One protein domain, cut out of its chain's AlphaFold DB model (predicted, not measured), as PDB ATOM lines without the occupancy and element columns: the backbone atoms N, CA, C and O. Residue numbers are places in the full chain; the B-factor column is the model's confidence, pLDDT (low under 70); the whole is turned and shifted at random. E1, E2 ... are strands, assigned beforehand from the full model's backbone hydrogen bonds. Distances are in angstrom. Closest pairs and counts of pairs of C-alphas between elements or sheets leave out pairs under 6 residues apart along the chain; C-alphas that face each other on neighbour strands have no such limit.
ATOM      1  N   VAL A 304     133.773 164.773 171.379       85.25
ATOM      2  CA  VAL A 304     135.030 164.155 171.799       85.25
ATOM      3  C   VAL A 304     134.770 162.676 171.985       85.25
ATOM      4  O   VAL A 304     133.841 162.298 172.694       85.25
ATOM      5  N   THR A 305     135.598 161.844 171.360       87.88
ATOM      6  CA  THR A 305     135.550 160.397 171.572       87.88
ATOM      7  C   THR A 305     136.703 159.979 172.468       87.88
ATOM      8  O   THR A 305     137.861 160.243 172.149       87.88
ATOM      9  N   ILE A 306     136.384 159.324 173.579       88.94
ATOM     10  CA  ILE A 306     137.359 158.730 174.493       88.94
ATOM     11  C   ILE A 306     137.351 157.224 174.248       88.94
ATOM     12  O   ILE A 306     136.319 156.575 174.391       88.94
ATOM     13  N   THR A 307     138.493 156.664 173.861       88.69
ATOM     14  CA  THR A 307     138.617 155.250 173.474       88.69
ATOM     15  C   THR A 307     139.350 154.428 174.526       88.69
ATOM     16  O   THR A 307     140.220 154.958 175.214       88.69
ATOM     17  N   SER A 308     139.083 153.124 174.625       84.81
ATOM     18  CA  SER A 308     139.850 152.206 175.491       84.81
ATOM     19  C   SER A 308     141.259 151.877 174.965       84.81
ATOM     20  O   SER A 308     141.927 151.005 175.502       84.81
ATOM     21  N   ASN A 309     141.738 152.553 173.918       87.06
ATOM     22  CA  ASN A 309     143.014 152.259 173.252       87.06
ATOM     23  C   ASN A 309     144.233 152.902 173.940       87.06
ATOM     24  O   ASN A 309     145.298 153.033 173.337       87.06
ATOM     25  N   GLY A 310     144.093 153.351 175.187       85.75
ATOM     26  CA  GLY A 310     145.210 153.849 175.978       85.75
ATOM     27  C   GLY A 310     146.095 152.717 176.500       85.75
ATOM     28  O   GLY A 310     145.707 151.548 176.536       85.75
ATOM     29  N   ILE A 311     147.302 153.081 176.934       85.06
ATOM     30  CA  ILE A 311     148.291 152.153 177.493       85.06
ATOM     31  C   ILE A 311     148.460 152.459 178.980       85.06
ATOM     32  O   ILE A 311     148.926 153.538 179.347       85.06
ATOM     33  N   HIS A 312     148.091 151.509 179.837       82.62
ATOM     34  CA  HIS A 312     148.363 151.595 181.268       82.62
ATOM     35  C   HIS A 312     149.821 151.187 181.551       82.62
ATOM     36  O   HIS A 312     150.248 150.152 181.030       82.62
ATOM     37  N   PRO A 313     150.576 151.900 182.413       83.00
ATOM     38  CA  PRO A 313     151.982 151.578 182.694       83.00
ATOM     39  C   PRO A 313     152.227 150.135 183.163       83.00
ATOM     40  O   PRO A 313     153.268 149.562 182.863       83.00
ATOM     41  N   THR A 314     151.262 149.547 183.876       83.56
ATOM     42  CA  THR A 314     151.351 148.177 184.420       83.56
ATOM     43  C   THR A 314     150.631 147.125 183.573       83.56
ATOM     44  O   THR A 314     151.103 146.000 183.475       83.56
ATOM     45  N   TYR A 315     149.476 147.463 182.987       80.00
ATOM     46  CA  TYR A 315     148.563 146.483 182.371       80.00
ATOM     47  C   TYR A 315     148.603 146.511 180.838       80.00
ATOM     48  O   TYR A 315     148.031 145.642 180.189       80.00
ATOM     49  N   GLY A 316     149.309 147.477 180.248       80.94
ATOM     50  CA  GLY A 316     149.473 147.578 178.804       80.94
ATOM     51  C   GLY A 316     148.268 148.188 178.087       80.94
ATOM     52  O   GLY A 316     147.481 148.943 178.662       80.94
ATOM     53  N   PHE A 317     148.185 147.917 176.785       84.56
ATOM     54  CA  PHE A 317     147.161 148.442 175.878       84.56
ATOM     55  C   PHE A 317     145.761 147.925 176.234       84.56
ATOM     56  O   PHE A 317     145.613 146.757 176.583       84.56
ATOM     57  N   GLY A 318     144.733 148.770 176.128       79.25
ATOM     58  CA  GLY A 318     143.344 148.386 176.424       79.25
ATOM     59  C   GLY A 318     142.885 148.727 177.846       79.25
ATOM     60  O   GLY A 318     141.689 148.720 178.129       79.25
ATOM     61  N   TYR A 319     143.829 149.041 178.740       79.12
ATOM     62  CA  TYR A 319     143.589 149.263 180.173       79.12
ATOM     63  C   TYR A 319     143.668 150.739 180.590       79.12
ATOM     64  O   TYR A 319     143.714 151.049 181.781       79.12
ATOM     65  N   ALA A 320     143.703 151.664 179.631       81.50
ATOM     66  CA  ALA A 320     143.625 153.096 179.893       81.50
ATOM     67  C   ALA A 320     142.793 153.806 178.820       81.50
ATOM     68  O   ALA A 320     142.670 153.336 177.689       81.50
ATOM     69  N   TRP A 321     142.245 154.967 179.170       86.00
ATOM     70  CA  TRP A 321     141.540 155.823 178.221       86.00
ATOM     71  C   TRP A 321     142.518 156.591 177.325       86.00
ATOM     72  O   TRP A 321     143.582 157.028 177.772       86.00
ATOM     73  N   PHE A 322     142.136 156.785 176.065       85.50
ATOM     74  CA  PHE A 322     142.829 157.635 175.108       85.50
ATOM     75  C   PHE A 322     141.846 158.614 174.442       85.50
ATOM     76  O   PHE A 322     140.892 158.152 173.804       85.50
ATOM     77  N   PRO A 323     142.078 159.937 174.537       88.38
ATOM     78  CA  PRO A 323     143.133 160.586 175.326       88.38
ATOM     79  C   PRO A 323     142.933 160.379 176.840       88.38
ATOM     80  O   PRO A 323     141.810 160.250 177.322       88.38
ATOM     81  N   SER A 324     144.030 160.326 177.604       80.31
ATOM     82  CA  SER A 324     143.989 160.097 179.063       80.31
ATOM     83  C   SER A 324     143.553 161.332 179.860       80.31
ATOM     84  O   SER A 324     143.163 161.228 181.023       80.31
ATOM     85  N   ARG A 325     143.612 162.509 179.233       80.19
ATOM     86  CA  ARG A 325     143.100 163.777 179.745       80.19
ATOM     87  C   ARG A 325     142.605 164.593 178.563       80.19
ATOM     88  O   ARG A 325     143.398 164.876 177.675       80.19
ATOM     89  N   GLU A 326     141.352 165.026 178.624       82.12
ATOM     90  CA  GLU A 326     140.766 165.907 177.620       82.12
ATOM     91  C   GLU A 326     140.097 167.110 178.280       82.12
ATOM     92  O   GLU A 326     139.393 166.973 179.282       82.12
ATOM     93  N   THR A 327     140.316 168.299 177.719       79.06
ATOM     94  CA  THR A 327     139.643 169.525 178.158       79.06
ATOM     95  C   THR A 327     138.471 169.789 177.228       79.06
ATOM     96  O   THR A 327     138.662 170.176 176.077       79.06
ATOM     97  N   VAL A 328     137.255 169.602 177.732       78.94
ATOM     98  CA  VAL A 328     136.026 169.818 176.963       78.94
ATOM     99  C   VAL A 328     135.371 171.145 177.330       78.94
ATOM    100  O   VAL A 328     135.325 171.530 178.498       78.94
ATOM    101  N   GLN A 329     134.858 171.864 176.332       69.81
ATOM    102  CA  GLN A 329     134.045 173.057 176.576       69.81
ATOM    103  C   GLN A 329     132.652 172.645 177.059       69.81
ATOM    104  O   GLN A 329     132.149 171.581 176.679       69.81
ATOM    105  N   GLN A 330     132.006 173.490 177.867       68.62
ATOM    106  CA  GLN A 330     130.631 173.250 178.304       68.62
ATOM    107  C   GLN A 330     129.722 173.039 177.083       68.62
ATOM    108  O   GLN A 330     129.712 173.852 176.162       68.62
ATOM    109  N   GLY A 331     128.988 171.927 177.075       65.81
ATOM    110  CA  GLY A 331     128.121 171.522 175.967       65.81
ATOM    111  C   GLY A 331     128.713 170.490 175.006       65.81
ATOM    112  O   GLY A 331     127.971 169.903 174.229       65.81
ATOM    113  N   THR A 332     130.015 170.207 175.067       73.56
ATOM    114  CA  THR A 332     130.640 169.135 174.267       73.56
ATOM    115  C   THR A 332     130.001 167.782 174.592       73.56
ATOM    116  O   THR A 332     129.863 167.430 175.764       73.56
ATOM    117  N   VAL A 333     129.646 167.005 173.568       77.25
ATOM    118  CA  VAL A 333     129.198 165.619 173.755       77.25
ATOM    119  C   VAL A 333     130.433 164.731 173.862       77.25
ATOM    120  O   VAL A 333     131.228 164.649 172.926       77.25
ATOM    121  N   VAL A 334     130.602 164.074 175.010       84.81
ATOM    122  CA  VAL A 334     131.681 163.104 175.227       84.81
ATOM    123  C   VAL A 334     131.130 161.705 174.997       84.81
ATOM    124  O   VAL A 334     130.203 161.274 175.680       84.81
ATOM    125  N   THR A 335     131.677 161.005 174.011       85.56
ATOM    126  CA  THR A 335     131.314 159.628 173.680       85.56
ATOM    127  C   THR A 335     132.452 158.714 174.103       85.56
ATOM    128  O   THR A 335     133.574 158.855 173.625       85.56
ATOM    129  N   TRP A 336     132.183 157.765 174.992       85.56
ATOM    130  CA  TRP A 336     133.147 156.719 175.308       85.56
ATOM    131  C   TRP A 336     132.927 155.544 174.367       85.56
ATOM    132  O   TRP A 336     131.799 155.092 174.189       85.56
ATOM    133  N   TYR A 337     134.008 155.077 173.761       84.12
ATOM    134  CA  TYR A 337     134.018 153.936 172.864       84.12
ATOM    135  C   TYR A 337     134.994 152.892 173.397       84.12
ATOM    136  O   TYR A 337     136.159 153.184 173.668       84.12
ATOM    137  N   TRP A 338     134.532 151.661 173.550       79.69
ATOM    138  CA  TRP A 338     135.354 150.545 173.992       79.69
ATOM    139  C   TRP A 338     135.136 149.373 173.042       79.69
ATOM    140  O   TRP A 338     134.006 149.031 172.704       79.69
ATOM    141  N   SER A 339     136.227 148.758 172.598       70.88
ATOM    142  CA  SER A 339     136.188 147.540 171.788       70.88
ATOM    143  C   SER A 339     136.844 146.414 172.574       70.88
ATOM    144  O   SER A 339     138.001 146.548 172.977       70.88
ATOM    145  N   SER A 340     136.127 145.309 172.795       65.25
ATOM    146  CA  SER A 340     136.746 144.109 173.357       65.25
ATOM    147  C   SER A 340     137.538 143.396 172.262       65.25
ATOM    148  O   SER A 340     137.011 143.066 171.201       65.25
ATOM    149  N   VAL A 341     138.830 143.181 172.505       57.47
ATOM    150  CA  VAL A 341     139.598 142.208 171.731       57.47
ATOM    151  C   VAL A 341     139.272 140.861 172.363       57.47
ATOM    152  O   VAL A 341     139.642 140.624 173.507       57.47
ATOM    153  N   GLU A 342     138.453 140.084 171.656       58.97
ATOM    154  CA  GLU A 342     138.159 138.656 171.821       58.97
ATOM    155  C   GLU A 342     138.671 138.002 173.120       58.97
ATOM    156  O   GLU A 342     139.872 137.810 173.275       58.97
ATOM    157  N   LEU A 343     137.753 137.581 174.010       49.19
ATOM    158  CA  LEU A 343     137.678 136.221 174.590       49.19
ATOM    159  C   LEU A 343     136.671 136.147 175.764       49.19
ATOM    160  O   LEU A 343     136.984 136.489 176.896       49.19
ATOM    161  N   ARG A 344     135.498 135.568 175.457       59.12
ATOM    162  CA  ARG A 344     134.493 134.909 176.329       59.12
ATOM    163  C   ARG A 344     133.840 135.720 177.473       59.12
ATOM    164  O   ARG A 344     134.488 136.171 178.406       59.12
ATOM    165  N   SER A 345     132.500 135.651 177.471       57.81
ATOM    166  CA  SER A 345     131.518 136.200 178.432       57.81
ATOM    167  C   SER A 345     131.106 137.656 178.158       57.81
ATOM    168  O   SER A 345     131.954 138.444 177.745       57.81
ATOM    169  N   PRO A 346     129.819 138.035 178.333       66.62
ATOM    170  CA  PRO A 346     129.393 139.416 178.137       66.62
ATOM    171  C   PRO A 346     130.116 140.316 179.140       66.62
ATOM    172  O   PRO A 346     129.922 140.209 180.351       66.62
ATOM    173  N   VAL A 347     130.981 141.182 178.621       70.69
ATOM    174  CA  VAL A 347     131.640 142.219 179.409       70.69
ATOM    175  C   VAL A 347     130.705 143.419 179.436       70.69
ATOM    176  O   VAL A 347     130.293 143.922 178.390       70.69
ATOM    177  N   TYR A 348     130.342 143.847 180.641       77.56
ATOM    178  CA  TYR A 348     129.545 145.044 180.860       77.56
ATOM    179  C   TYR A 348     130.464 146.173 181.300       77.56
ATOM    180  O   TYR A 348     131.316 145.990 182.171       77.56
ATOM    181  N   TYR A 349     130.268 147.346 180.719       77.81
ATOM    182  CA  TYR A 349     131.093 148.517 180.946       77.81
ATOM    183  C   TYR A 349     130.262 149.609 181.612       77.81
ATOM    184  O   TYR A 349     129.100 149.832 181.275       77.81
ATOM    185  N   LYS A 350     130.872 150.297 182.574       85.50
ATOM    186  CA  LYS A 350     130.364 151.536 183.164       85.50
ATOM    187  C   LYS A 350     131.524 152.481 183.414       85.50
ATOM    188  O   LYS A 350     132.672 152.057 183.527       85.50
ATOM    189  N   ILE A 351     131.209 153.762 183.509       85.38
ATOM    190  CA  ILE A 351     132.182 154.832 183.678       85.38
ATOM    191  C   ILE A 351     131.953 155.440 185.048       85.38
ATOM    192  O   ILE A 351     130.829 155.802 185.396       85.38
ATOM    193  N   GLN A 352     133.028 155.543 185.820       88.06
ATOM    194  CA  GLN A 352     133.001 156.112 187.158       88.06
ATOM    195  C   GLN A 352     134.119 157.129 187.317       88.06
ATOM    196  O   GLN A 352     135.215 156.973 186.774       88.06
ATOM    197  N   GLN A 353     133.838 158.175 188.082       86.44
ATOM    198  CA  GLN A 353     134.846 159.135 188.486       86.44
ATOM    199  C   GLN A 353     135.763 158.523 189.541       86.44
ATOM    200  O   GLN A 353     135.305 158.037 190.571       86.44
ATOM    201  N   VAL A 354     137.067 158.621 189.303       85.94
ATOM    202  CA  VAL A 354     138.124 158.172 190.214       85.94
ATOM    203  C   VAL A 354     138.995 159.356 190.635       85.94
ATOM    204  O   VAL A 354     139.028 160.389 189.963       85.94
ATOM    205  N   THR A 355     139.696 159.236 191.766       84.25
ATOM    206  CA  THR A 355     140.521 160.332 192.315       84.25
ATOM    207  C   THR A 355     141.741 160.658 191.452       84.25
ATOM    208  O   THR A 355     142.192 161.803 191.418       84.25
ATOM    209  N   ASN A 356     142.292 159.660 190.760       79.31
ATOM    210  CA  ASN A 356     143.412 159.789 189.834       79.31
ATOM    211  C   ASN A 356     143.446 158.591 188.864       79.31
ATOM    212  O   ASN A 356     142.724 157.617 189.060       79.31
ATOM    213  N   ALA A 357     144.310 158.653 187.846       70.75
ATOM    214  CA  ALA A 357     144.397 157.656 186.771       70.75
ATOM    215  C   ALA A 357     144.792 156.231 187.217       70.75
ATOM    216  O   ALA A 357     144.676 155.305 186.421       70.75
ATOM    217  N   TYR A 358     145.256 156.056 188.458       75.12
ATOM    218  CA  TYR A 358     145.667 154.767 189.021       75.12
ATOM    219  C   TYR A 358     144.687 154.234 190.073       75.12
ATOM    220  O   TYR A 358     144.858 153.124 190.570       75.12
ATOM    221  N   SER A 359     143.679 155.025 190.447       80.00
ATOM    222  CA  SER A 359     142.673 154.629 191.428       80.00
ATOM    223  C   SER A 359     141.645 153.711 190.777       80.00
ATOM    224  O   SER A 359     141.057 154.063 189.759       80.00
ATOM    225  N   THR A 360     141.388 152.562 191.399       81.19
ATOM    226  CA  THR A 360     140.296 151.646 191.028       81.19
ATOM    227  C   THR A 360     139.013 151.918 191.809       81.19
ATOM    228  O   THR A 360     137.959 151.410 191.445       81.19
ATOM    229  N   GLU A 361     139.094 152.725 192.869       88.25
ATOM    230  CA  GLU A 361     137.959 153.056 193.729       88.25
ATOM    231  C   GLU A 361     137.216 154.308 193.229       88.25
ATOM    232  O   GLU A 361     137.862 155.343 192.987       88.25
ATOM    233  N   PRO A 362     135.875 154.252 193.087       88.00
ATOM    234  CA  PRO A 362     135.055 155.405 192.727       88.00
ATOM    235  C   PRO A 362     135.051 156.488 193.810       88.00
ATOM    236  O   PRO A 362     135.047 156.208 195.009       88.00
ATOM    237  N   VAL A 363     134.977 157.752 193.391       92.31
ATOM    238  CA  VAL A 363     134.778 158.884 194.306       92.31
ATOM    239  C   VAL A 363     133.346 158.845 194.865       92.31
ATOM    240  O   VAL A 363     132.400 158.780 194.075       92.31
ATOM    241  N   PRO A 364     133.140 158.940 196.195       90.56
ATOM    242  CA  PRO A 364     131.802 159.053 196.774       90.56
ATOM    243  C   PRO A 364     131.048 160.263 196.206       90.56
ATOM    244  O   PRO A 364     131.576 161.375 196.213       90.56
ATOM    245  N   ASN A 365     129.817 160.057 195.722       88.06
ATOM    246  CA  ASN A 365     129.006 161.065 195.014       88.06
ATOM    247  C   ASN A 365     129.654 161.639 193.733       88.06
ATOM    248  O   ASN A 365     129.276 162.720 193.283       88.06
ATOM    249  N   GLY A 366     130.639 160.942 193.158       86.31
ATOM    250  CA  GLY A 366     131.219 161.281 191.862       86.31
ATOM    251  C   GLY A 366     130.316 160.896 190.687       86.31
ATOM    252  O   GLY A 366     129.269 160.271 190.857       86.31
ATOM    253  N   PHE A 367     130.738 161.258 189.475       85.81
ATOM    254  CA  PHE A 367     130.060 160.834 188.248       85.81
ATOM    255  C   PHE A 367     130.004 159.300 188.143       85.81
ATOM    256  O   PHE A 367     131.024 158.625 188.291       85.81
ATOM    257  N   ASP A 368     128.819 158.767 187.842       88.38
ATOM    258  CA  ASP A 368     128.572 157.351 187.569       88.38
ATOM    259  C   ASP A 368     127.613 157.248 186.376       88.38
ATOM    260  O   ASP A 368     126.548 157.869 186.375       88.38
ATOM    261  N   SER A 369     127.986 156.482 185.349       86.69
ATOM    262  CA  SER A 369     127.152 156.281 184.157       86.69
ATOM    263  C   SER A 369     125.922 155.396 184.404       86.69
ATOM    264  O   SER A 369     125.152 155.160 183.475       86.69
ATOM    265  N   GLY A 370     125.738 154.879 185.622       87.50
ATOM    266  CA  GLY A 370     124.621 154.029 186.017       87.50
ATOM    267  C   GLY A 370     124.929 152.537 185.880       87.50
ATOM    268  O   GLY A 370     126.028 152.067 186.199       87.50
ATOM    269  N   SER A 371     123.925 151.771 185.447       89.62
ATOM    270  CA  SER A 371     124.049 150.329 185.218       89.62
ATOM    271  C   SER A 371     125.017 150.042 184.076       89.62
ATOM    272  O   SER A 371     124.973 150.697 183.039       89.62
ATOM    273  N   ALA A 372     125.876 149.040 184.261       83.94
ATOM    274  CA  ALA A 372     126.829 148.649 183.237       83.94
ATOM    275  C   ALA A 372     126.111 148.062 182.010       83.94
ATOM    276  O   ALA A 372     125.209 147.234 182.149       83.94
ATOM    277  N   THR A 373     126.517 148.484 180.814       78.62
ATOM    278  CA  THR A 373     125.940 148.052 179.536       78.62
ATOM    279  C   THR A 373     126.952 147.231 178.743       78.62
ATOM    280  O   THR A 373     128.160 147.435 178.856       78.62
ATOM    281  N   SER A 374     126.480 146.255 177.966       74.88
ATOM    282  CA  SER A 374     127.353 145.511 177.052       74.88
ATOM    283  C   SER A 374     127.788 146.406 175.889       74.88
ATOM    284  O   SER A 374     127.029 147.289 175.487       74.88
ATOM    285  N   SER A 375     129.003 146.172 175.377       60.75
ATOM    286  CA  SER A 375     129.524 146.797 174.149       60.75
ATOM    287  C   SER A 375     128.651 146.533 172.932       60.75
ATOM    288  O   SER A 375     128.211 145.363 172.812       60.75
TER     289      SER A 375
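This is residues 304 to 375 of the 375 residues of the protein "Hypothetical protein" of Rotaria sordida (UniProt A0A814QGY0). With little regular structure, this is a small wall of three strands, E1 bent between E2 and E3, beside a long loop, residues 338 to 375, that folds back so that residues 348 to 349 pair antiparallel with 373 to 374. The 72 printed residues have no named helix and strands E1, E2, E3 along the chain; the mixed sheet runs E2, E1, E3. The class is all strand, with 21 residues in named elements. It is only just compact, close to loose: radius of gyration of the C-alphas 12.9 A, spans 38 by 27 by 24 A.

E1, residues 304 to 312, bends by 58 degrees at 308. Its residues 304 to 307 pair with E3, residues 333 to 337, parallel at 39 degrees; N 306 and O 335 are 2.8 A apart. Its residues 307 to 312 pair with E2, residues 316 to 322, an antiparallel hairpin at 154 degrees; N 310 and O 320 are 2.9 A apart.

E1 spans 20.6 A from C-alpha 304 at (135.030, 164.155, 171.799); E3 ends at C-alpha 337, (134.018, 153.936, 172.864).

The printed part has no cut. Residues 329 to 331, 340 to 346 and 375 have pLDDT under 70.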